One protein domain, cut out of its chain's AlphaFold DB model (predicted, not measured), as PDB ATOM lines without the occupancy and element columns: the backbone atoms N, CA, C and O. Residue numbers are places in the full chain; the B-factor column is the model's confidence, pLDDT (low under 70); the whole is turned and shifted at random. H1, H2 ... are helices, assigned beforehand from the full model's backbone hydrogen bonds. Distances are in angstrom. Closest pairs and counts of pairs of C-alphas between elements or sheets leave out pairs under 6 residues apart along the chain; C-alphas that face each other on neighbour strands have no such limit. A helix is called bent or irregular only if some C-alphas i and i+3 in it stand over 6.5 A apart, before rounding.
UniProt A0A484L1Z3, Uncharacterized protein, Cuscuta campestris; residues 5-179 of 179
ATOM      1  N   GLY A   5     100.266  95.697 124.190       76.94
ATOM      2  CA  GLY A   5     101.506  96.045 124.879       76.94
ATOM      3  C   GLY A   5     101.258  96.630 126.272       76.94
ATOM      4  O   GLY A   5     101.686  96.010 127.244       76.94
ATOM      5  N   PRO A   6     100.564  97.778 126.398       80.44
ATOM      6  CA  PRO A   6     100.193  98.370 127.685       80.44
ATOM      7  C   PRO A   6      99.581  97.382 128.686       80.44
ATOM      8  O   PRO A   6     100.063  97.292 129.815       80.44
ATOM      9  N   HIS A   7      98.595  96.587 128.261       87.25
ATOM     10  CA  HIS A   7      97.944  95.575 129.098       87.25
ATOM     11  C   HIS A   7      98.921  94.528 129.629       87.25
ATOM     12  O   HIS A   7      98.987  94.280 130.838       87.25
ATOM     13  N   MET A   8      99.718  93.933 128.740       87.94
ATOM     14  CA  MET A   8     100.691  92.912 129.121       87.94
ATOM     15  C   MET A   8     101.821  93.485 129.976       87.94
ATOM     16  O   MET A   8     102.179  92.884 130.981       87.94
ATOM     17  N   ILE A   9     102.375  94.650 129.627       88.62
ATOM     18  CA  ILE A   9     103.462  95.284 130.390       88.62
ATOM     19  C   ILE A   9     102.980  95.636 131.797       88.62
ATOM     20  O   ILE A   9     103.661  95.313 132.773       88.62
ATOM     21  N   TYR A  10     101.801  96.254 131.915       90.62
ATOM     22  CA  TYR A  10     101.228  96.626 133.204       90.62
ATOM     23  C   TYR A  10     101.008  95.400 134.093       90.62
ATOM     24  O   TYR A  10     101.437  95.383 135.248       90.62
ATOM     25  N   THR A  11     100.387  94.345 133.562       93.00
ATOM     26  CA  THR A  11     100.029  93.155 134.350       93.00
ATOM     27  C   THR A  11     101.186  92.198 134.613       93.00
ATOM     28  O   THR A  11     101.263  91.638 135.704       93.00
ATOM     29  N   LEU A  12     102.131  92.037 133.683       92.50
ATOM     30  CA  LEU A  12     103.361  91.279 133.936       92.50
ATOM     31  C   LEU A  12     104.276  92.027 134.910       92.50
ATOM     32  O   LEU A  12     104.822  91.407 135.819       92.50
ATOM     33  N   GLY A  13     104.408  93.350 134.772       92.88
ATOM     34  CA  GLY A  13     105.211  94.176 135.674       92.88
ATOM     35  C   GLY A  13     104.655  94.200 137.099       92.88
ATOM     36  O   GLY A  13     105.381  93.932 138.058       92.88
ATOM     37  N   SER A  14     103.353  94.447 137.252       94.38
ATOM     38  CA  SER A  14     102.688  94.379 138.563       94.38
ATOM     39  C   SER A  14     102.661  92.953 139.119       94.38
ATOM     40  O   SER A  14     102.913  92.765 140.308       94.38
ATOM     41  N   GLY A  15     102.461  91.938 138.272       94.25
ATOM     42  CA  GLY A  15     102.596  90.531 138.643       94.25
ATOM     43  C   GLY A  15     103.979  90.212 139.211       94.25
ATOM     44  O   GLY A  15     104.072  89.635 140.291       94.25
ATOM     45  N   GLN A  16     105.051  90.669 138.558       91.94
ATOM     46  CA  GLN A  16     106.426  90.497 139.035       91.94
ATOM     47  C   GLN A  16     106.666  91.201 140.378       91.94
ATOM     48  O   GLN A  16     107.308  90.641 141.273       91.94
ATOM     49  N   ALA A  17     106.127  92.411 140.556       94.00
ATOM     50  CA  ALA A  17     106.194  93.115 141.834       94.00
ATOM     51  C   ALA A  17     105.472  92.330 142.944       94.00
ATOM     52  O   ALA A  17     106.019  92.154 144.035       94.00
ATOM     53  N   LEU A  18     104.284  91.783 142.658       94.50
ATOM     54  CA  LEU A  18     103.543  90.921 143.584       94.50
ATOM     55  C   LEU A  18     104.306  89.633 143.897       94.50
ATOM     56  O   LEU A  18     104.343  89.219 145.058       94.50
ATOM     57  N   THR A  19     104.962  89.017 142.913       92.94
ATOM     58  CA  THR A  19     105.853  87.868 143.127       92.94
ATOM     59  C   THR A  19     106.960  88.219 144.116       92.94
ATOM     60  O   THR A  19     107.146  87.494 145.092       92.94
ATOM     61  N   SER A  20     107.630  89.360 143.932       92.38
ATOM     62  CA  SER A  20     108.696  89.812 144.834       92.38
ATOM     63  C   SER A  20     108.182  90.082 146.251       92.38
ATOM     64  O   SER A  20     108.736  89.564 147.216       92.38
ATOM     65  N   ILE A  21     107.108  90.864 146.397       96.00
ATOM     66  CA  ILE A  21     106.572  91.275 147.709       96.00
ATOM     67  C   ILE A  21     105.991  90.078 148.475       96.00
ATOM     68  O   ILE A  21     106.040  90.022 149.703       96.00
ATOM     69  N   SER A  22     105.458  89.089 147.759       93.00
ATOM     70  CA  SER A  22     104.884  87.881 148.355       93.00
ATOM     71  C   SER A  22     105.901  86.762 148.603       93.00
ATOM     72  O   SER A  22     105.495  85.669 149.006       93.00
ATOM     73  N   ASN A  23     107.198  87.008 148.369       89.88
ATOM     74  CA  ASN A  23     108.262  86.000 148.430       89.88
ATOM     75  C   ASN A  23     107.923  84.749 147.596       89.88
ATOM     76  O   ASN A  23     107.997  83.618 148.075       89.88
ATOM     77  N   GLY A  24     107.456  84.958 146.364       88.00
ATOM     78  CA  GLY A  24     107.130  83.895 145.411       88.00
ATOM     79  C   GLY A  24     105.798  83.174 145.647       88.00
ATOM     80  O   GLY A  24     105.445  82.291 144.864       88.00
ATOM     81  N   ARG A  25     105.011  83.546 146.671       89.62
ATOM     82  CA  ARG A  25     103.655  82.989 146.866       89.62
ATOM     83  C   ARG A  25     102.720  83.357 145.712       89.62
ATOM     84  O   ARG A  25     101.931  82.521 145.276       89.62
ATOM     85  N   PHE A  26     102.826  84.583 145.203       92.44
ATOM     86  CA  PHE A  26     102.265  84.975 143.916       92.44
ATOM     87  C   PHE A  26     103.212  84.481 142.820       92.44
ATOM     88  O   PHE A  26     104.165  85.150 142.437       92.44
ATOM     89  N   SER A  27     103.002  83.242 142.399       91.31
ATOM     90  CA  SER A  27     103.870  82.536 141.456       91.31
ATOM     91  C   SER A  27     103.619  82.931 139.989       91.31
ATOM     92  O   SER A  27     102.583  83.533 139.688       91.31
ATOM     93  N   PRO A  28     104.490  82.518 139.049       89.50
ATOM     94  CA  PRO A  28     104.344  82.774 137.609       89.50
ATOM     95  C   PRO A  28     102.972  82.419 137.016       89.50
ATOM     96  O   PRO A  28     102.485  83.096 136.113       89.50
ATOM     97  N   HIS A  29     102.291  81.406 137.562       90.12
ATOM     98  CA  HIS A  29     100.921  81.060 137.171       90.12
ATOM     99  C   HIS A  29      99.915  82.180 137.424       90.12
ATOM    100  O   HIS A  29      98.998  82.381 136.621       90.12
ATOM    101  N   HIS A  30     100.062  82.870 138.555       94.44
ATOM    102  CA  HIS A  30      99.198  83.978 138.920       94.44
ATOM    103  C   HIS A  30      99.417  85.134 137.946       94.44
ATOM    104  O   HIS A  30      98.444  85.631 137.385       94.44
ATOM    105  N   CYS A  31     100.682  85.476 137.669       93.94
ATOM    106  CA  CYS A  31     101.057  86.516 136.709       93.94
ATOM    107  C   CYS A  31     100.492  86.236 135.315       93.94
ATOM    108  O   CYS A  31      99.879  87.113 134.720       93.94
ATOM    109  N   LEU A  32     100.636  85.007 134.814       92.62
ATOM    110  CA  LEU A  32     100.132  84.641 133.488       92.62
ATOM    111  C   LEU A  32      98.609  84.681 133.411       92.62
ATOM    112  O   LEU A  32      98.066  85.230 132.461       92.62
ATOM    113  N   THR A  33      97.913  84.133 134.407       93.75
ATOM    114  CA  THR A  33      96.440  84.152 134.426       93.75
ATOM    115  C   THR A  33      95.918  85.587 134.495       93.75
ATOM    116  O   THR A  33      94.994  85.948 133.771       93.75
ATOM    117  N   TYR A  34      96.544  86.412 135.336       95.62
ATOM    118  CA  TYR A  34      96.235  87.831 135.467       95.62
ATOM    119  C   TYR A  34      96.474  88.591 134.154       95.62
ATOM    120  O   TYR A  34      95.585  89.300 133.685       95.62
ATOM    121  N   CYS A  35      97.632  88.376 133.521       94.38
ATOM    122  CA  CYS A  35      98.012  89.016 132.267       94.38
ATOM    123  C   CYS A  35      97.116  88.611 131.097       94.38
ATOM    124  O   CYS A  35      96.606  89.483 130.398       94.38
ATOM    125  N   ILE A  36      96.880  87.311 130.897       91.69
ATOM    126  CA  ILE A  36      96.030  86.815 129.807       91.69
ATOM    127  C   ILE A  36      94.625  87.391 129.942       91.69
ATOM    128  O   ILE A  36      94.048  87.830 128.952       91.69
ATOM    129  N   ASN A  37      94.079  87.423 131.159       92.38
ATOM    130  CA  ASN A  37      92.728  87.920 131.355       92.38
ATOM    131  C   ASN A  37      92.627  89.445 131.238       92.38
ATOM    132  O   ASN A  37      91.618  89.940 130.755       92.38
ATOM    133  N   SER A  38      93.653  90.191 131.652       91.25
ATOM    134  CA  SER A  38      93.686  91.638 131.419       91.25
ATOM    135  C   SER A  38      93.919  91.998 129.962       91.25
ATOM    136  O   SER A  38      93.581  93.105 129.569       91.25
ATOM    137  N   PHE A  39      94.534  91.116 129.180       87.06
ATOM    138  CA  PHE A  39      94.750  91.366 127.768       87.06
ATOM    139  C   PHE A  39      93.528  90.954 126.939       87.06
ATOM    140  O   PHE A  39      92.921  91.795 126.294       87.06
ATOM    141  N   PHE A  40      93.150  89.676 126.964       83.69
ATOM    142  CA  PHE A  40      92.118  89.141 126.073       83.69
ATOM    143  C   PHE A  40      90.716  89.133 126.659       83.69
ATOM    144  O   PHE A  40      89.779  88.878 125.917       83.69
ATOM    145  N   GLY A  41      90.572  89.272 127.977       85.75
ATOM    146  CA  GLY A  41      89.354  88.873 128.668       85.75
ATOM    147  C   GLY A  41      88.107  89.591 128.150       85.75
ATOM    148  O   GLY A  41      87.332  88.972 127.417       85.75
ATOM    149  N   PRO A  42      87.894  90.863 128.518       85.44
ATOM    150  CA  PRO A  42      86.717  91.612 128.070       85.44
ATOM    151  C   PRO A  42      86.621  91.771 126.543       85.44
ATOM    152  O   PRO A  42      85.520  91.716 125.998       85.44
ATOM    153  N   ASP A  43      87.764  91.823 125.854       83.31
ATOM    154  CA  ASP A  43      87.881  91.961 124.392       83.31
ATOM    155  C   ASP A  43      87.725  90.654 123.592       83.31
ATOM    156  O   ASP A  43      87.880  90.627 122.366       83.31
ATOM    157  N   ILE A  44      87.429  89.519 124.238       81.00
ATOM    158  CA  ILE A  44      87.421  88.225 123.540       81.00
ATOM    159  C   ILE A  44      86.368  88.166 122.423       81.00
ATOM    160  O   ILE A  44      86.582  87.483 121.420       81.00
ATOM    161  N   GLY A  45      85.247  88.883 122.566       77.38
ATOM    162  CA  GLY A  45      84.168  88.922 121.575       77.38
ATOM    163  C   GLY A  45      84.616  89.548 120.257       77.38
ATOM    164  O   GLY A  45      84.549  88.906 119.205       77.38
ATOM    165  N   SER A  46      85.149  90.762 120.323       74.94
ATOM    166  CA  SER A  46      85.675  91.498 119.174       74.94
ATOM    167  C   SER A  46      86.941  90.867 118.602       74.94
ATOM    168  O   SER A  46      87.093  90.826 117.380       74.94
ATOM    169  N   PHE A  47      87.802  90.265 119.431       76.62
ATOM    170  CA  PHE A  47      88.912  89.446 118.935       76.62
ATOM    171  C   PHE A  47      88.418  88.252 118.101       76.62
ATOM    172  O   PHE A  47      88.934  87.992 117.013       76.62
ATOM    173  N   CYS A  48      87.396  87.531 118.574       74.94
ATOM    174  CA  CYS A  48      86.827  86.396 117.843       74.94
ATOM    175  C   CYS A  48      86.154  86.825 116.533       74.94
ATOM    176  O   CYS A  48      86.250  86.111 115.530       74.94
ATOM    177  N   GLU A  49      85.484  87.976 116.516       72.94
ATOM    178  CA  GLU A  49      84.894  88.533 115.296       72.94
ATOM    179  C   GLU A  49      85.959  88.952 114.284       72.94
ATOM    180  O   GLU A  49      85.871  88.603 113.102       72.94
ATOM    181  N   TRP A  50      87.001  89.638 114.746       75.12
ATOM    182  CA  TRP A  50      88.150  89.977 113.918       75.12
ATOM    183  C   TRP A  50      88.789  88.716 113.309       75.12
ATOM    184  O   TRP A  50      89.023  88.653 112.099       75.12
ATOM    185  N   LEU A  51      88.999  87.667 114.108       73.00
ATOM    186  CA  LEU A  51      89.566  86.410 113.623       73.00
ATOM    187  C   LEU A  51      88.644  85.728 112.597       73.00
ATOM    188  O   LEU A  51      89.103  85.275 111.548       73.00
ATOM    189  N   SER A  52      87.339  85.687 112.869       73.94
ATOM    190  CA  SER A  52      86.354  85.032 111.995       73.94
ATOM    191  C   SER A  52      86.172  85.770 110.670       73.94
ATOM    192  O   SER A  52      86.062  85.132 109.622       73.94
ATOM    193  N   SER A  53      86.181  87.104 110.690       70.62
ATOM    194  CA  SER A  53      86.129  87.928 109.476       70.62
ATOM    195  C   SER A  53      87.397  87.777 108.633       70.62
ATOM    196  O   SER A  53      87.295  87.614 107.418       70.62
ATOM    197  N   THR A  54      88.571  87.716 109.269       71.31
ATOM    198  CA  THR A  54      89.859  87.499 108.586       71.31
ATOM    199  C   THR A  54      89.940  86.118 107.925       71.31
ATOM    200  O   THR A  54      90.482  85.985 106.831       71.31
ATOM    201  N   LEU A  55      89.372  85.086 108.556       76.88
ATOM    202  CA  LEU A  55      89.347  83.715 108.031       76.88
ATOM    203  C   LEU A  55      88.171  83.433 107.076       76.88
ATOM    204  O   LEU A  55      88.058  82.318 106.569       76.88
ATOM    205  N   GLY A  56      87.290  84.409 106.831       74.12
ATOM    206  CA  GLY A  56      86.123  84.246 105.955       74.12
ATOM    207  C   GLY A  56      85.011  83.354 106.525       74.12
ATOM    208  O   GLY A  56      84.218  82.809 105.764       74.12
ATOM    209  N   LEU A  57      84.940  83.192 107.851       73.38
ATOM    210  CA  LEU A  57      84.010  82.283 108.542       73.38
ATOM    211  C   LEU A  57      82.657  82.926 108.923       73.38
ATOM    212  O   LEU A  57      81.774  82.231 109.422       73.38
ATOM    213  N   GLY A  58      82.466  84.224 108.657       62.50
ATOM    214  CA  GLY A  58      81.254  84.981 109.012       62.50
ATOM    215  C   GLY A  58      81.299  85.567 110.435       62.50
ATOM    216  O   GLY A  58      81.785  84.931 111.364       62.50
ATOM    217  N   GLY A  59      80.836  86.814 110.602       58.09
ATOM    218  CA  GLY A  59      81.207  87.688 111.733       58.09
ATOM    219  C   GLY A  59      80.143  87.990 112.796       58.09
ATOM    220  O   GLY A  59      80.297  88.952 113.525       58.09
ATOM    221  N   TYR A  60      79.052  87.231 112.910       59.06
ATOM    222  CA  TYR A  60      77.897  87.710 113.696       59.06
ATOM    223  C   TYR A  60      77.906  87.393 115.205       59.06
ATOM    224  O   TYR A  60      77.154  88.006 115.963       59.06
ATOM    225  N   LEU A  61      78.704  86.423 115.669       61.00
ATOM    226  CA  LEU A  61      78.609  85.940 117.058       61.00
ATOM    227  C   LEU A  61      79.432  86.754 118.070       61.00
ATOM    228  O   LEU A  61      79.033  86.823 119.230       61.00
ATOM    229  N   GLY A  62      80.545  87.369 117.653       63.62
ATOM    230  CA  GLY A  62      81.444  88.115 118.548       63.62
ATOM    231  C   GLY A  62      80.837  89.431 119.047       63.62
ATOM    232  O   GLY A  62      80.654  89.602 120.251       63.62
ATOM    233  N   SER A  63      80.414  90.305 118.134       63.97
ATOM    234  CA  SER A  63      79.732  91.576 118.442       63.97
ATOM    235  C   SER A  63      78.418  91.412 119.192       63.97
ATOM    236  O   SER A  63      78.022  92.295 119.945       63.97
ATOM    237  N   SER A  64      77.718  90.288 119.020       72.38
ATOM    238  CA  SER A  64      76.441  90.061 119.709       72.38
ATOM    239  C   SER A  64      76.615  89.847 121.217       72.38
ATOM    240  O   SER A  64      75.712  90.172 121.991       72.38
ATOM    241  N   ILE A  65      77.754  89.288 121.643       76.94
ATOM    242  CA  ILE A  65      78.045  89.034 123.059       76.94
ATOM    243  C   ILE A  65      78.868  90.156 123.697       76.94
ATOM    244  O   ILE A  65      78.766  90.357 124.904       76.94
ATOM    245  N   GLU A  66      79.626  90.909 122.898       79.44
ATOM    246  CA  GLU A  66      80.519  91.983 123.344       79.44
ATOM    247  C   GLU A  66      79.868  92.991 124.311       79.44
ATOM    248  O   GLU A  66      80.444  93.193 125.375       79.44
ATOM    249  N   PRO A  67      78.641  93.514 124.093       77.50
ATOM    250  CA  PRO A  67      77.994  94.423 125.048       77.50
ATOM    251  C   PRO A  67      77.777  93.836 126.450       77.50
ATOM    252  O   PRO A  67      77.598  94.575 127.412       77.50
ATOM    253  N   TRP A  68      77.748  92.508 126.567       80.81
ATOM    254  CA  TRP A  68      77.521  91.804 127.828       80.81
ATOM    255  C   TRP A  68      78.822  91.424 128.525       80.81
ATOM    256  O   TRP A  68      78.843  91.291 129.741       80.81
ATOM    257  N   ILE A  69      79.896  91.197 127.772       84.19
ATOM    258  CA  ILE A  69      81.190  90.783 128.330       84.19
ATOM    259  C   ILE A  69      82.175  91.948 128.432       84.19
ATOM    260  O   ILE A  69      83.078  91.891 129.253       84.19
ATOM    261  N   HIS A  70      81.969  93.034 127.697       86.50
ATOM    262  CA  HIS A  70      82.711  94.283 127.842       86.50
ATOM    263  C   HIS A  70      82.024  95.219 128.861       86.50
ATOM    264  O   HIS A  70      81.919  96.430 128.678       86.50
ATOM    265  N   ASP A  71      81.524  94.641 129.957       84.81
ATOM    266  CA  ASP A  71      81.024  95.365 131.125       84.81
ATOM    267  C   ASP A  71      81.794  94.894 132.376       84.81
ATOM    268  O   ASP A  71      81.947  93.678 132.578       84.81
ATOM    269  N   PRO A  72      82.269  95.816 133.241       83.38
ATOM    270  CA  PRO A  72      83.076  95.495 134.419       83.38
ATOM    271  C   PRO A  72      82.492  94.437 135.349       83.38
ATOM    272  O   PRO A  72      83.241  93.666 135.957       83.38
ATOM    273  N   PHE A  73      81.169  94.381 135.464       85.94
ATOM    274  CA  PHE A  73      80.478  93.461 136.354       85.94
ATOM    275  C   PHE A  73      80.012  92.215 135.611       85.94
ATOM    276  O   PHE A  73      80.232  91.097 136.086       85.94
ATOM    277  N   TYR A  74      79.396  92.375 134.442       87.19
ATOM    278  CA  TYR A  74      78.866  91.242 133.689       87.19
ATOM    279  C   TYR A  74      79.965  90.334 133.151       87.19
ATOM    280  O   TYR A  74      79.773  89.120 133.170       87.19
ATOM    281  N   TYR A  75      81.146  90.858 132.808       90.75
ATOM    282  CA  TYR A  75      82.293  90.018 132.465       90.75
ATOM    283  C   TYR A  75      82.586  88.985 133.560       90.75
ATOM    284  O   TYR A  75      82.707  87.784 133.309       90.75
ATOM    285  N   ILE A  76      82.658  89.450 134.809       92.50
ATOM    286  CA  ILE A  76      82.979  88.611 135.965       92.50
ATOM    287  C   ILE A  76      81.854  87.595 136.209       92.50
ATOM    288  O   ILE A  76      82.129  86.439 136.530       92.50
ATOM    289  N   LEU A  77      80.594  87.993 136.030       92.69
ATOM    290  CA  LEU A  77      79.443  87.109 136.235       92.69
ATOM    291  C   LEU A  77      79.306  86.046 135.136       92.69
ATOM    292  O   LEU A  77      79.025  84.887 135.444       92.69
ATOM    293  N   ILE A  78      79.518  86.422 133.875       91.62
ATOM    294  CA  ILE A  78      79.328  85.554 132.707       91.62
ATOM    295  C   ILE A  78      80.560  84.673 132.489       91.62
ATOM    296  O   ILE A  78      80.443  83.451 132.381       91.62
ATOM    297  N   LEU A  79      81.750  85.279 132.436       93.19
ATOM    298  CA  LEU A  79      82.993  84.604 132.062       93.19
ATOM    299  C   LEU A  79      83.887  84.247 133.254       93.19
ATOM    300  O   LEU A  79      84.726  83.352 133.130       93.19
ATOM    301  N   GLY A  80      83.669  84.839 134.431       93.62
ATOM    302  CA  GLY A  80      84.464  84.550 135.628       93.62
ATOM    303  C   GLY A  80      84.504  83.066 135.976       93.62
ATOM    304  O   GLY A  80      85.584  82.478 136.077       93.62
ATOM    305  N   PHE A  81      83.344  82.420 136.115       94.38
ATOM    306  CA  PHE A  81      83.277  80.989 136.426       94.38
ATOM    307  C   PHE A  81      83.877  80.078 135.332       94.38
ATOM    308  O   PHE A  81      84.757  79.273 135.670       94.38
ATOM    309  N   PRO A  82      83.472  80.166 134.046       95.06
ATOM    310  CA  PRO A  82      84.005  79.273 133.016       95.06
ATOM    311  C   PRO A  82      85.513  79.457 132.798       95.06
ATOM    312  O   PRO A  82      86.234  78.459 132.705       95.06
ATOM    313  N   LEU A  83      86.023  80.694 132.806       94.75
ATOM    314  CA  LEU A  83      87.462  80.943 132.674       94.75
ATOM    315  C   LEU A  83      88.241  80.443 133.888       94.75
ATOM    316  O   LEU A  83      89.320  79.876 133.733       94.75
ATOM    317  N   SER A  84      87.676  80.542 135.092       96.12
ATOM    318  CA  SER A  84      88.310  79.982 136.291       96.12
ATOM    319  C   SER A  84      88.518  78.474 136.189       96.12
ATOM    320  O   SER A  84      89.569  77.964 136.591       96.12
ATOM    321  N   LEU A  85      87.539  77.764 135.613       96.56
ATOM    322  CA  LEU A  85      87.615  76.322 135.372       96.56
ATOM    323  C   LEU A  85      88.716  75.976 134.387       96.56
ATOM    324  O   LEU A  85      89.510  75.062 134.636       96.56
ATOM    325  N   LEU A  86      88.773  76.724 133.291       95.25
ATOM    326  CA  LEU A  86      89.797  76.565 132.275       95.25
ATOM    327  C   LEU A  86      91.188  76.829 132.864       95.25
ATOM    328  O   LEU A  86      92.061  75.963 132.775       95.25
ATOM    329  N   TYR A  87      91.386  77.963 133.536       95.00
ATOM    330  CA  TYR A  87      92.689  78.363 134.067       95.00
ATOM    331  C   TYR A  87      93.183  77.473 135.207       95.00
ATOM    332  O   TYR A  87      94.371  77.156 135.250       95.00
ATOM    333  N   SER A  88      92.307  76.977 136.086       95.62
ATOM    334  CA  SER A  88      92.723  76.028 137.132       95.62
ATOM    335  C   SER A  88      93.217  74.704 136.529       95.62
ATOM    336  O   SER A  88      94.250  74.160 136.937       95.62
ATOM    337  N   ARG A  89      92.537  74.209 135.483       95.06
ATOM    338  CA  ARG A  89      92.973  73.021 134.729       95.06
ATOM    339  C   ARG A  89      94.275  73.270 133.966       95.06
ATOM    340  O   ARG A  89      95.162  72.417 134.013       95.06
ATOM    341  N   ALA A  90      94.410  74.426 133.318       93.38
ATOM    342  CA  ALA A  90      95.621  74.817 132.600       93.38
ATOM    343  C   ALA A  90      96.823  74.951 133.548       93.38
ATOM    344  O   ALA A  90      97.879  74.387 133.271       93.38
ATOM    345  N   SER A  91      96.657  75.589 134.711       93.75
ATOM    346  CA  SER A  91      97.705  75.696 135.736       93.75
ATOM    347  C   SER A  91      98.196  74.316 136.182       93.75
ATOM    348  O   SER A  91      99.399  74.057 136.186       93.75
ATOM    349  N   LYS A  92      97.271  73.387 136.458       93.25
ATOM    350  CA  LYS A  92      97.605  71.996 136.799       93.25
ATOM    351  C   LYS A  92      98.354  71.276 135.681       93.25
ATOM    352  O   LYS A  92      99.270  70.509 135.965       93.25
ATOM    353  N   PHE A  93      97.964  71.492 134.429       93.06
ATOM    354  CA  PHE A  93      98.641  70.899 133.280       93.06
ATOM    355  C   PHE A  93     100.064  71.449 133.105       93.06
ATOM    356  O   PHE A  93     101.003  70.663 132.976       93.06
ATOM    357  N   LEU A  94     100.236  72.772 133.154       90.69
ATOM    358  CA  LEU A  94     101.520  73.439 132.929       90.69
ATOM    359  C   LEU A  94     102.542  73.135 134.032       90.69
ATOM    360  O   LEU A  94     103.694  72.853 133.702       90.69
ATOM    361  N   LEU A  95     102.117  73.081 135.304       89.56
ATOM    362  CA  LEU A  95     102.974  72.628 136.415       89.56
ATOM    363  C   LEU A  95     103.477  71.204 136.190       89.56
ATOM    364  O   LEU A  95     104.668  70.930 136.272       89.56
ATOM    365  N   ARG A  96     102.569  70.277 135.859       90.62
ATOM    366  CA  ARG A  96     102.919  68.861 135.653       90.62
ATOM    367  C   ARG A  96     103.900  68.645 134.508       90.62
ATOM    368  O   ARG A  96     104.599  67.639 134.490       90.62
ATOM    369  N   LYS A  97     103.904  69.547 133.528       89.62
ATOM    370  CA  LYS A  97     104.813  69.514 132.382       89.62
ATOM    371  C   LYS A  97     106.110  70.293 132.622       89.62
ATOM    372  O   LYS A  97     106.941  70.330 131.720       89.62
ATOM    373  N   GLY A  98     106.282  70.909 133.796       87.00
ATOM    374  CA  GLY A  98     107.445  71.736 134.114       87.00
ATOM    375  C   GLY A  98     107.580  72.928 133.170       87.00
ATOM    376  O   GLY A  98     108.690  73.293 132.800       87.00
ATOM    377  N   PHE A  99     106.462  73.466 132.668       85.69
ATOM    378  CA  PHE A  99     106.462  74.699 131.870       85.69
ATOM    379  C   PHE A  99     106.448  75.954 132.736       85.69
ATOM    380  O   PHE A  99     106.734  77.031 132.227       85.69
ATOM    381  N   LEU A 100     106.071  75.810 134.001       82.94
ATOM    382  CA  LEU A 100     105.951  76.878 134.976       82.94
ATOM    383  C   LEU A 100     106.311  76.315 136.348       82.94
ATOM    384  O   LEU A 100     106.030  75.140 136.606       82.94
ATOM    385  N   ASP A 101     106.872  77.167 137.201       79.50
ATOM    386  CA  ASP A 101     107.204  76.833 138.580       79.50
ATOM    387  C   ASP A 101     106.238  77.491 139.583       79.50
ATOM    388  O   ASP A 101     105.516  78.458 139.300       79.50
ATOM    389  N   SER A 102     106.196  76.940 140.788       80.06
ATOM    390  CA  SER A 102     105.487  77.489 141.936       80.06
ATOM    391  C   SER A 102     106.254  77.104 143.190       80.06
ATOM    392  O   SER A 102     106.511  75.924 143.400       80.06
ATOM    393  N   VAL A 103     106.528  78.066 144.080       79.06
ATOM    394  CA  VAL A 103     107.257  77.820 145.344       79.06
ATOM    395  C   VAL A 103     106.638  76.676 146.160       79.06
ATOM    396  O   VAL A 103     107.338  75.947 146.854       79.06
ATOM    397  N   SER A 104     105.316  76.500 146.081       76.75
ATOM    398  CA  SER A 104     104.598  75.423 146.769       76.75
ATOM    399  C   SER A 104     104.412  74.151 145.931       76.75
ATOM    400  O   SER A 104     103.928  73.152 146.453       76.75
ATOM    401  N   GLY A 105     104.707  74.186 144.629       83.06
ATOM    402  CA  GLY A 105     104.385  73.119 143.676       83.06
ATOM    403  C   GLY A 105     102.880  72.898 143.462       83.06
ATOM    404  O   GLY A 105     102.476  71.906 142.853       83.06
ATOM    405  N   VAL A 106     102.024  73.795 143.973       88.19
ATOM    406  CA  VAL A 106     100.562  73.641 143.936       88.19
ATOM    407  C   VAL A 106      99.958  74.442 142.774       88.19
ATOM    408  O   VAL A 106     100.317  75.612 142.599       88.19
ATOM    409  N   PRO A 107      99.022  73.859 141.993       92.44
ATOM    410  CA  PRO A 107      98.281  74.581 140.959       92.44
ATOM    411  C   PRO A 107      97.325  75.620 141.530       92.44
ATOM    412  O   PRO A 107      96.861  75.511 142.664       92.44
ATOM    413  N   LEU A 108      96.945  76.580 140.689       94.38
ATOM    414  CA  LEU A 108      95.908  77.546 141.023       94.38
ATOM    415  C   LEU A 108      94.567  76.850 141.257       94.38
ATOM    416  O   LEU A 108      94.078  76.070 140.431       94.38
ATOM    417  N   THR A 109      93.946  77.177 142.383       95.44
ATOM    418  CA  THR A 109      92.571  76.781 142.688       95.44
ATOM    419  C   THR A 109      91.574  77.586 141.857       95.44
ATOM    420  O   THR A 109      91.847  78.711 141.443       95.44
ATOM    421  N   MET A 110      90.365  77.048 141.691       96.56
ATOM    422  CA  MET A 110      89.235  77.752 141.070       96.56
ATOM    423  C   MET A 110      89.007  79.151 141.648       96.56
ATOM    424  O   MET A 110      88.809  80.102 140.902       96.56
ATOM    425  N   LYS A 111      89.060  79.278 142.980       96.88
ATOM    426  CA  LYS A 111      88.853  80.554 143.671       96.88
ATOM    427  C   LYS A 111      89.956  81.558 143.335       96.88
ATOM    428  O   LYS A 111      89.658  82.722 143.102       96.88
ATOM    429  N   GLN A 112      91.214  81.114 143.296       96.06
ATOM    430  CA  GLN A 112      92.328  81.972 142.888       96.06
ATOM    431  C   GLN A 112      92.169  82.418 141.437       96.06
ATOM    432  O   GLN A 112      92.292  83.606 141.167       96.06
ATOM    433  N   CYS A 113      91.830  81.505 140.524       97.00
ATOM    434  CA  CYS A 113      91.577  81.865 139.132       97.00
ATOM    435  C   CYS A 113      90.425  82.866 139.001       97.00
ATOM    436  O   CYS A 113      90.563  83.822 138.254       97.00
ATOM    437  N   PHE A 114      89.344  82.713 139.769       97.19
ATOM    438  CA  PHE A 114      88.223  83.659 139.753       97.19
ATOM    439  C   PHE A 114      88.650  85.061 140.176       97.19
ATOM    440  O   PHE A 114      88.320  86.039 139.511       97.19
ATOM    441  N   LEU A 115      89.443  85.160 141.245       97.25
ATOM    442  CA  LEU A 115      89.991  86.437 141.698       97.25
ATOM    443  C   LEU A 115      90.964  87.042 140.680       97.25
ATOM    444  O   LEU A 115      90.957  88.251 140.494       97.25
ATOM    445  N   LEU A 116      91.774  86.221 140.006       96.88
ATOM    446  CA  LEU A 116      92.702  86.679 138.965       96.88
ATOM    447  C   LEU A 116      91.968  87.126 137.697       96.88
ATOM    448  O   LEU A 116      92.385  88.095 137.072       96.88
ATOM    449  N   VAL A 117      90.865  86.463 137.342       96.38
ATOM    450  CA  VAL A 117      89.975  86.879 136.253       96.38
ATOM    451  C   VAL A 117      89.321  88.216 136.596       96.38
ATOM    452  O   VAL A 117      89.393  89.148 135.807       96.38
ATOM    453  N   ALA A 118      88.770  88.362 137.800       95.69
ATOM    454  CA  ALA A 118      88.205  89.636 138.240       95.69
ATOM    455  C   ALA A 118      89.259  90.758 138.286       95.69
ATOM    456  O   ALA A 118      89.034  91.848 137.772       95.69
ATOM    457  N   ALA A 119      90.437  90.496 138.858       95.50
ATOM    458  CA  ALA A 119      91.520  91.475 138.911       95.50
ATOM    459  C   ALA A 119      92.012  91.853 137.509       95.50
ATOM    460  O   ALA A 119      92.248  93.030 137.237       95.50
ATOM    461  N   GLY A 120      92.142  90.866 136.618       94.62
ATOM    462  CA  GLY A 120      92.527  91.061 135.225       94.62
ATOM    463  C   GLY A 120      91.525  91.929 134.480       94.62
ATOM    464  O   GLY A 120      91.934  92.897 133.859       94.62
ATOM    465  N   SER A 121      90.223  91.649 134.593       92.31
ATOM    466  CA  SER A 121      89.198  92.457 133.923       92.31
ATOM    467  C   SER A 121      89.110  93.867 134.494       92.31
ATOM    468  O   SER A 121      89.030  94.820 133.738       92.31
ATOM    469  N   ILE A 122      89.203  94.041 135.816       91.12
ATOM    470  CA  ILE A 122      89.247  95.384 136.416       91.12
ATOM    471  C   ILE A 122      90.481  96.151 135.930       91.12
ATOM    472  O   ILE A 122      90.388  97.344 135.662       91.12
ATOM    473  N   SER A 123      91.626  95.477 135.794       92.44
ATOM    474  CA  SER A 123      92.844  96.100 135.263       92.44
ATOM    475  C   SER A 123      92.696  96.458 133.789       92.44
ATOM    476  O   SER A 123      93.144  97.528 133.407       92.44
ATOM    477  N   HIS A 124      92.038  95.608 132.999       90.44
ATOM    478  CA  HIS A 124      91.670  95.892 131.614       90.44
ATOM    479  C   HIS A 124      90.837  97.172 131.527       90.44
ATOM    480  O   HIS A 124      91.320  98.164 131.010       90.44
ATOM    481  N   PHE A 125      89.679  97.225 132.193       86.31
ATOM    482  CA  PHE A 125      88.820  98.414 132.167       86.31
ATOM    483  C   PHE A 125      89.482  99.658 132.769       86.31
ATOM    484  O   PHE A 125      89.233 100.771 132.318       86.31
ATOM    485  N   PHE A 126      90.331  99.507 133.792       86.94
ATOM    486  CA  PHE A 126      91.127 100.619 134.313       86.94
ATOM    487  C   PHE A 126      92.075 101.164 133.247       86.94
ATOM    488  O   PHE A 126      92.195 102.378 133.104       86.94
ATOM    489  N   LEU A 127      92.750 100.275 132.518       83.75
ATOM    490  CA  LEU A 127      93.632 100.658 131.432       83.75
ATOM    491  C   LEU A 127      92.816 101.254 130.288       83.75
ATOM    492  O   LEU A 127      93.147 102.352 129.881       83.75
ATOM    493  N   ASP A 128      91.707 100.667 129.854       79.56
ATOM    494  CA  ASP A 128      90.830 101.291 128.855       79.56
ATOM    495  C   ASP A 128      90.367 102.678 129.295       79.56
ATOM    496  O   ASP A 128      90.420 103.625 128.525       79.56
ATOM    497  N   HIS A 129      90.001 102.870 130.559       74.75
ATOM    498  CA  HIS A 129      89.583 104.184 131.038       74.75
ATOM    499  C   HIS A 129      90.753 105.186 131.096       74.75
ATOM    500  O   HIS A 129      90.616 106.354 130.722       74.75
ATOM    501  N   LEU A 130      91.935 104.738 131.532       73.12
ATOM    502  CA  LEU A 130      93.156 105.547 131.574       73.12
ATOM    503  C   LEU A 130      93.673 105.874 130.165       73.12
ATOM    504  O   LEU A 130      94.267 106.934 129.956       73.12
ATOM    505  N   PHE A 131      93.489 104.955 129.220       67.69
ATOM    506  CA  PHE A 131      94.077 104.978 127.887       67.69
ATOM    507  C   PHE A 131      93.114 105.511 126.805       67.69
ATOM    508  O   PHE A 131      93.538 106.250 125.918       67.69
ATOM    509  N   GLU A 132      91.815 105.254 126.921       60.53
ATOM    510  CA  GLU A 132      90.775 105.650 125.960       60.53
ATOM    511  C   GLU A 132      89.883 106.796 126.451       60.53
ATOM    512  O   GLU A 132      89.623 107.714 125.676       60.53
ATOM    513  N   GLU A 133      89.457 106.817 127.722       50.81
ATOM    514  CA  GLU A 133      88.473 107.812 128.204       50.81
ATOM    515  C   GLU A 133      89.075 109.073 128.863       50.81
ATOM    516  O   GLU A 133      88.378 110.074 129.008       50.81
ATOM    517  N   ASN A 134      90.380 109.110 129.167       44.56
ATOM    518  CA  ASN A 134      91.110 110.337 129.565       44.56
ATOM    519  C   ASN A 134      92.285 110.682 128.620       44.56
ATOM    520  O   ASN A 134      93.219 111.402 128.976       44.56
ATOM    521  N   GLY A 135      92.220 110.175 127.386       48.66
ATOM    522  CA  GLY A 135      93.308 110.123 126.409       48.66
ATOM    523  C   GLY A 135      93.117 110.954 125.136       48.66
ATOM    524  O   GLY A 135      93.654 110.576 124.101       48.66
ATOM    525  N   HIS A 136      92.417 112.094 125.175       54.88
ATOM    526  CA  HIS A 136      92.198 112.969 124.000       54.88
ATOM    527  C   HIS A 136      93.472 113.614 123.403       54.88
ATOM    528  O   HIS A 136      93.378 114.435 122.489       54.88
ATOM    529  N   SER A 137      94.674 113.287 123.895       54.81
ATOM    530  CA  SER A 137      95.904 113.731 123.237       54.81
ATOM    531  C   SER A 137      96.200 112.824 122.042       54.81
ATOM    532  O   SER A 137      96.329 111.607 122.186       54.81
ATOM    533  N   SER A 138      96.356 113.423 120.862       56.81
ATOM    534  CA  SER A 138      96.649 112.719 119.606       56.81
ATOM    535  C   SER A 138      97.865 111.793 119.703       56.81
ATOM    536  O   SER A 138      97.882 110.724 119.103       56.81
ATOM    537  N   MET A 139      98.860 112.164 120.511       55.41
ATOM    538  CA  MET A 139     100.062 111.367 120.760       55.41
ATOM    539  C   MET A 139      99.777 110.067 121.518       55.41
ATOM    540  O   MET A 139     100.415 109.048 121.274       55.41
ATOM    541  N   TYR A 140      98.812 110.077 122.426       53.12
ATOM    542  CA  TYR A 140      98.462 108.904 123.214       53.12
ATOM    543  C   TYR A 140      97.538 107.963 122.443       53.12
ATOM    544  O   TYR A 140      97.805 106.766 122.383       53.12
ATOM    545  N   THR A 141      96.556 108.515 121.722       54.78
ATOM    546  CA  THR A 141      95.782 107.767 120.721       54.78
ATOM    547  C   THR A 141      96.701 107.106 119.685       54.78
ATOM    548  O   THR A 141      96.463 105.967 119.298       54.78
ATOM    549  N   TRP A 142      97.793 107.773 119.291       57.50
ATOM    550  CA  TRP A 142      98.806 107.237 118.376       57.50
ATOM    551  C   TRP A 142      99.614 106.060 118.951       57.50
ATOM    552  O   TRP A 142      99.828 105.059 118.264       57.50
ATOM    553  N   ILE A 143     100.046 106.146 120.217       51.56
ATOM    554  CA  ILE A 143     100.740 105.036 120.899       51.56
ATOM    555  C   ILE A 143      99.828 103.802 120.950       51.56
ATOM    556  O   ILE A 143     100.278 102.681 120.705       51.56
ATOM    557  N   LEU A 144      98.541 104.008 121.232       49.50
ATOM    558  CA  LEU A 144      97.550 102.938 121.333       49.50
ATOM    559  C   LEU A 144      97.142 102.366 119.976       49.50
ATOM    560  O   LEU A 144      96.918 101.162 119.878       49.50
ATOM    561  N   SER A 145      97.130 103.187 118.922       51.97
ATOM    562  CA  SER A 145      96.884 102.753 117.543       51.97
ATOM    563  C   SER A 145      98.096 102.084 116.886       51.97
ATOM    564  O   SER A 145      98.074 101.813 115.685       51.97
ATOM    565  N   THR A 146      99.166 101.804 117.643       56.97
ATOM    566  CA  THR A 146     100.440 101.239 117.153       56.97
ATOM    567  C   THR A 146     101.090 102.035 116.023       56.97
ATOM    568  O   THR A 146     101.824 101.479 115.209       56.97
ATOM    569  N   GLY A 147     100.856 103.345 115.966       45.69
ATOM    570  CA  GLY A 147     101.511 104.197 114.982       45.69
ATOM    571  C   GLY A 147     100.609 104.811 113.907       45.69
ATOM    572  O   GLY A 147     101.132 105.439 112.985       45.69
ATOM    573  N   TRP A 148      99.286 104.630 113.979       47.00
ATOM    574  CA  TRP A 148      98.361 104.971 112.893       47.00
ATOM    575  C   TRP A 148      97.831 106.414 112.979       47.00
ATOM    576  O   TRP A 148      97.282 106.800 114.013       47.00
ATOM    577  N   TRP A 149      97.964 107.188 111.893       44.66
ATOM    578  CA  TRP A 149      97.617 108.622 111.836       44.66
ATOM    579  C   TRP A 149      96.371 108.968 110.992       44.66
ATOM    580  O   TRP A 149      95.854 110.072 111.139       44.66
ATOM    581  N   ASP A 150      95.857 108.062 110.145       38.03
ATOM    582  CA  ASP A 150      94.865 108.409 109.106       38.03
ATOM    583  C   ASP A 150      93.534 107.642 109.213       38.03
ATOM    584  O   ASP A 150      93.417 106.493 108.787       38.03
ATOM    585  N   GLY A 151      92.477 108.294 109.706       61.06
ATOM    586  CA  GLY A 151      91.105 107.769 109.640       61.06
ATOM    587  C   GLY A 151      90.906 106.403 110.318       61.06
ATOM    588  O   GLY A 151      91.467 106.131 111.379       61.06
ATOM    589  N   ARG A 152      90.068 105.532 109.732       47.59
ATOM    590  CA  ARG A 152      89.888 104.150 110.218       47.59
ATOM    591  C   ARG A 152      91.174 103.369 109.944       47.59
ATOM    592  O   ARG A 152      91.549 103.245 108.781       47.59
ATOM    593  N   ALA A 153      91.802 102.828 110.989       46.44
ATOM    594  CA  ALA A 153      92.975 101.974 110.842       46.44
ATOM    595  C   ALA A 153      92.661 100.828 109.857       46.44
ATOM    596  O   ALA A 153      91.737 100.049 110.109       46.44
ATOM    597  N   PRO A 154      93.356 100.735 108.711       51.50
ATOM    598  CA  PRO A 154      93.209  99.630 107.800       51.50
ATOM    599  C   PRO A 154      93.695  98.387 108.520       51.50
ATOM    600  O   PRO A 154      94.696  98.393 109.239       51.50
ATOM    601  N   ILE A 155      92.953  97.310 108.316       57.00
ATOM    602  CA  ILE A 155      93.303  96.001 108.839       57.00
ATOM    603  C   ILE A 155      94.587  95.579 108.122       57.00
ATOM    604  O   ILE A 155      94.547  95.149 106.971       57.00
ATOM    605  N   ASN A 156      95.728  95.763 108.786       62.53
ATOM    606  CA  ASN A 156      97.019  95.351 108.266       62.53
ATOM    607  C   ASN A 156      97.390  93.983 108.871       62.53
ATOM    608  O   ASN A 156      97.696  93.919 110.067       62.53
ATOM    609  N   PRO A 157      97.380  92.890 108.086       68.00
ATOM    610  CA  PRO A 157      97.784  91.572 108.574       68.00
ATOM    611  C   PRO A 157      99.223  91.557 109.112       68.00
ATOM    612  O   PRO A 157      99.514  90.793 110.032       68.00
ATOM    613  N   ASP A 158     100.104  92.442 108.642       66.94
ATOM    614  CA  ASP A 158     101.473  92.558 109.156       66.94
ATOM    615  C   ASP A 158     101.488  93.033 110.614       66.94
ATOM    616  O   ASP A 158     102.256  92.523 111.430       66.94
ATOM    617  N   ALA A 159     100.599  93.965 110.977       64.44
ATOM    618  CA  ALA A 159     100.478  94.453 112.350       64.44
ATOM    619  C   ALA A 159     100.039  93.329 113.298       64.44
ATOM    620  O   ALA A 159     100.580  93.192 114.392       64.44
ATOM    621  N   VAL A 160      99.123  92.468 112.850       67.75
ATOM    622  CA  VAL A 160      98.675  91.279 113.593       67.75
ATOM    623  C   VAL A 160      99.830  90.307 113.809       67.75
ATOM    624  O   VAL A 160      99.999  89.793 114.916       67.75
ATOM    625  N   VAL A 161     100.641  90.059 112.776       72.19
ATOM    626  CA  VAL A 161     101.815  89.180 112.869       72.19
ATOM    627  C   VAL A 161     102.831  89.746 113.859       72.19
ATOM    628  O   VAL A 161     103.250  89.034 114.770       72.19
ATOM    629  N   ILE A 162     103.187  91.027 113.733       74.25
ATOM    630  CA  ILE A 162     104.136  91.700 114.634       74.25
ATOM    631  C   ILE A 162     103.631  91.648 116.075       74.25
ATOM    632  O   ILE A 162     104.380  91.302 116.989       74.25
ATOM    633  N   LEU A 163     102.354  91.945 116.283       69.81
ATOM    634  CA  LEU A 163     101.745  91.949 117.602       69.81
ATOM    635  C   LEU A 163     101.696  90.553 118.217       69.81
ATOM    636  O   LEU A 163     102.037  90.380 119.384       69.81
ATOM    637  N   SER A 164     101.357  89.544 117.414       74.50
ATOM    638  CA  SER A 164     101.393  88.142 117.831       74.50
ATOM    639  C   SER A 164     102.806  87.724 118.232       74.50
ATOM    640  O   SER A 164     102.980  87.093 119.271       74.50
ATOM    641  N   LEU A 165     103.825  88.119 117.460       80.38
ATOM    642  CA  LEU A 165     105.226  87.872 117.798       80.38
ATOM    643  C   LEU A 165     105.613  88.554 119.113       80.38
ATOM    644  O   LEU A 165     106.215  87.909 119.964       80.38
ATOM    645  N   LEU A 166     105.228  89.817 119.320       81.06
ATOM    646  CA  LEU A 166     105.476  90.534 120.574       81.06
ATOM    647  C   LEU A 166     104.817  89.835 121.771       81.06
ATOM    648  O   LEU A 166     105.484  89.615 122.780       81.06
ATOM    649  N   CYS A 167     103.552  89.424 121.650       81.94
ATOM    650  CA  CYS A 167     102.858  88.649 122.682       81.94
ATOM    651  C   CYS A 167     103.584  87.329 122.974       81.94
ATOM    652  O   CYS A 167     103.810  86.991 124.137       81.94
ATOM    653  N   ILE A 168     103.998  86.598 121.932       85.75
ATOM    654  CA  ILE A 168     104.749  85.341 122.061       85.75
ATOM    655  C   ILE A 168     106.090  85.579 122.761       85.75
ATOM    656  O   ILE A 168     106.436  84.815 123.658       85.75
ATOM    657  N   PHE A 169     106.837  86.623 122.398       85.81
ATOM    658  CA  PHE A 169     108.122  86.932 123.029       85.81
ATOM    659  C   PHE A 169     107.965  87.379 124.481       85.81
ATOM    660  O   PHE A 169     108.758  86.962 125.321       85.81
ATOM    661  N   LEU A 170     106.946  88.178 124.805       83.25
ATOM    662  CA  LEU A 170     106.696  88.627 126.176       83.25
ATOM    663  C   LEU A 170     106.264  87.467 127.074       83.25
ATOM    664  O   LEU A 170     106.876  87.234 128.116       83.25
ATOM    665  N   ILE A 171     105.255  86.704 126.652       85.19
ATOM    666  CA  ILE A 171     104.754  85.555 127.415       85.19
ATOM    667  C   ILE A 171     105.823  84.461 127.470       85.19
ATOM    668  O   ILE A 171     106.138  83.956 128.544       85.19
ATOM    669  N   GLY A 172     106.420  84.114 126.330       83.88
ATOM    670  CA  GLY A 172     107.451  83.084 126.232       83.88
ATOM    671  C   GLY A 172     108.728  83.450 126.983       83.88
ATOM    672  O   GLY A 172     109.276  82.611 127.693       83.88
ATOM    673  N   GLY A 173     109.173  84.705 126.896       84.50
ATOM    674  CA  GLY A 173     110.304  85.225 127.662       84.50
ATOM    675  C   GLY A 173     110.032  85.206 129.164       84.50
ATOM    676  O   GLY A 173     110.864  84.716 129.926       84.50
ATOM    677  N   PHE A 174     108.841  85.640 129.592       86.56
ATOM    678  CA  PHE A 174     108.416  85.529 130.989       86.56
ATOM    679  C   PHE A 174     108.439  84.072 131.467       86.56
ATOM    680  O   PHE A 174     108.995  83.787 132.528       86.56
ATOM    681  N   MET A 175     107.889  83.148 130.672       85.25
ATOM    682  CA  MET A 175     107.906  81.717 130.977       85.25
ATOM    683  C   MET A 175     109.325  81.154 131.042       85.25
ATOM    684  O   MET A 175     109.593  80.352 131.920       85.25
ATOM    685  N   TYR A 176     110.225  81.555 130.141       85.44
ATOM    686  CA  TYR A 176     111.612  81.084 130.110       85.44
ATOM    687  C   TYR A 176     112.413  81.534 131.336       85.44
ATOM    688  O   TYR A 176     113.169  80.743 131.889       85.44
ATOM    689  N   ILE A 177     112.232  82.785 131.770       84.25
ATOM    690  CA  ILE A 177     112.922  83.345 132.942       84.25
ATOM    691  C   ILE A 177     112.408  82.718 134.244       84.25
ATOM    692  O   ILE A 177     113.176  82.548 135.186       84.25
ATOM    693  N   ASN A 178     111.117  82.388 134.304       79.12
ATOM    694  CA  ASN A 178     110.446  81.920 135.518       79.12
ATOM    695  C   ASN A 178     110.119  80.414 135.482       79.12
ATOM    696  O   ASN A 178     109.073  79.992 135.993       79.12
ATOM    697  N   ARG A 179     110.979  79.631 134.824       68.69
ATOM    698  CA  ARG A 179     110.852  78.181 134.669       68.69
ATOM    699  C   ARG A 179     111.690  77.404 135.670       68.69
ATOM    700  O   ARG A 179     112.799  77.880 135.990       68.69
TER     701      ARG A 179
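What this domain is: This is residues 5 to 179 of the 179 residues of an uncharacterized protein of Cuscuta campestris (UniProt A0A484L1Z3). The long helix H7 crosses the H1 and H2 hairpin on one side, with H6 across the first part of H7 and the short H8 folding back at its end. H9 runs beside H1 and H2 with few contacts, and the small H3 and H4 hairpin makes an arm joined to the rest mainly through the links at its two ends. The printed part has 175 residues with nine named helices, H1 to H9 in order, and no named strand: all helix. It is compact, with a radius of gyration of the C-alphas of 17.0 A, and elongated, spanning 51 by 32 by 30 A.

Where its parts are: H1, residues 5 to 21, begins at C-alpha 5 at (101.506, 96.045, 124.879) and is 23.9 A long. H2 is residues 28 to 40, H3 residues 44 to 54, H4 residues 60 to 69 and H5 residues 74 to 78. H4 is irregular: C-alphas 64 and 67 are 7.1 A apart. H6, residues 80 to 96, is 24.2 A long. H7, residues 110 to 133, is 32.7 A long and begins at C-alpha 110 at (89.235, 77.752, 141.070); it is neither bent nor irregular, but only just: C-alphas 130 and 133 are 6.2 A apart. H8 is residues 138 to 144. H9, residues 157 to 177, is 29.8 A long and ends at C-alpha 177 at (112.922, 83.345, 132.942).

How they stand to each other: H1, H2 and H9 form an up and down bundle, each running against the one before it. H1 and H2, a hairpin, touch at a shallow tilt of 24 degrees, closest at the C-alphas of Gly 15 and Cys 31, 4.7 A. H9 is close to H2 but not clearly touching, closest at the C-alphas of Pro 28 and Met 175, 7.6 A. H7 is the hub, touching five helices. With residues 113 to 124 alone it touches H2 at a steep tilt of 45 degrees, closest at the C-alphas of Ser 38 and Gly 120, 4.0 A. With residues 110 to 118 alone it touches H6, closest at the C-alphas of Ser 84 and Cys 113, 4.7 A. H3 and H4, a hairpin, touch, closest at the C-alphas of Gly 45 and Gly 62, 4.2 A; H4 and H5 touch only at the corner. H7 and H9 are apart. Each O i to N i+4 pair is within hydrogen-bond range in H1, H2, H3, H5, H6, H7, H8 and H9; in H4 it is 2 of 6, with 3 of 7 O i to N i+3 pairs.

The domain as a whole: The two C-alphas farthest apart, those of Ser 104 and Gly 151, are 51.1 A apart. The printed part has no cut. The links H6 to H7 and H8 to H9 are long. Mean pLDDT of the printed part is 80.5; 38 residues are under 70, among them 131 to 160.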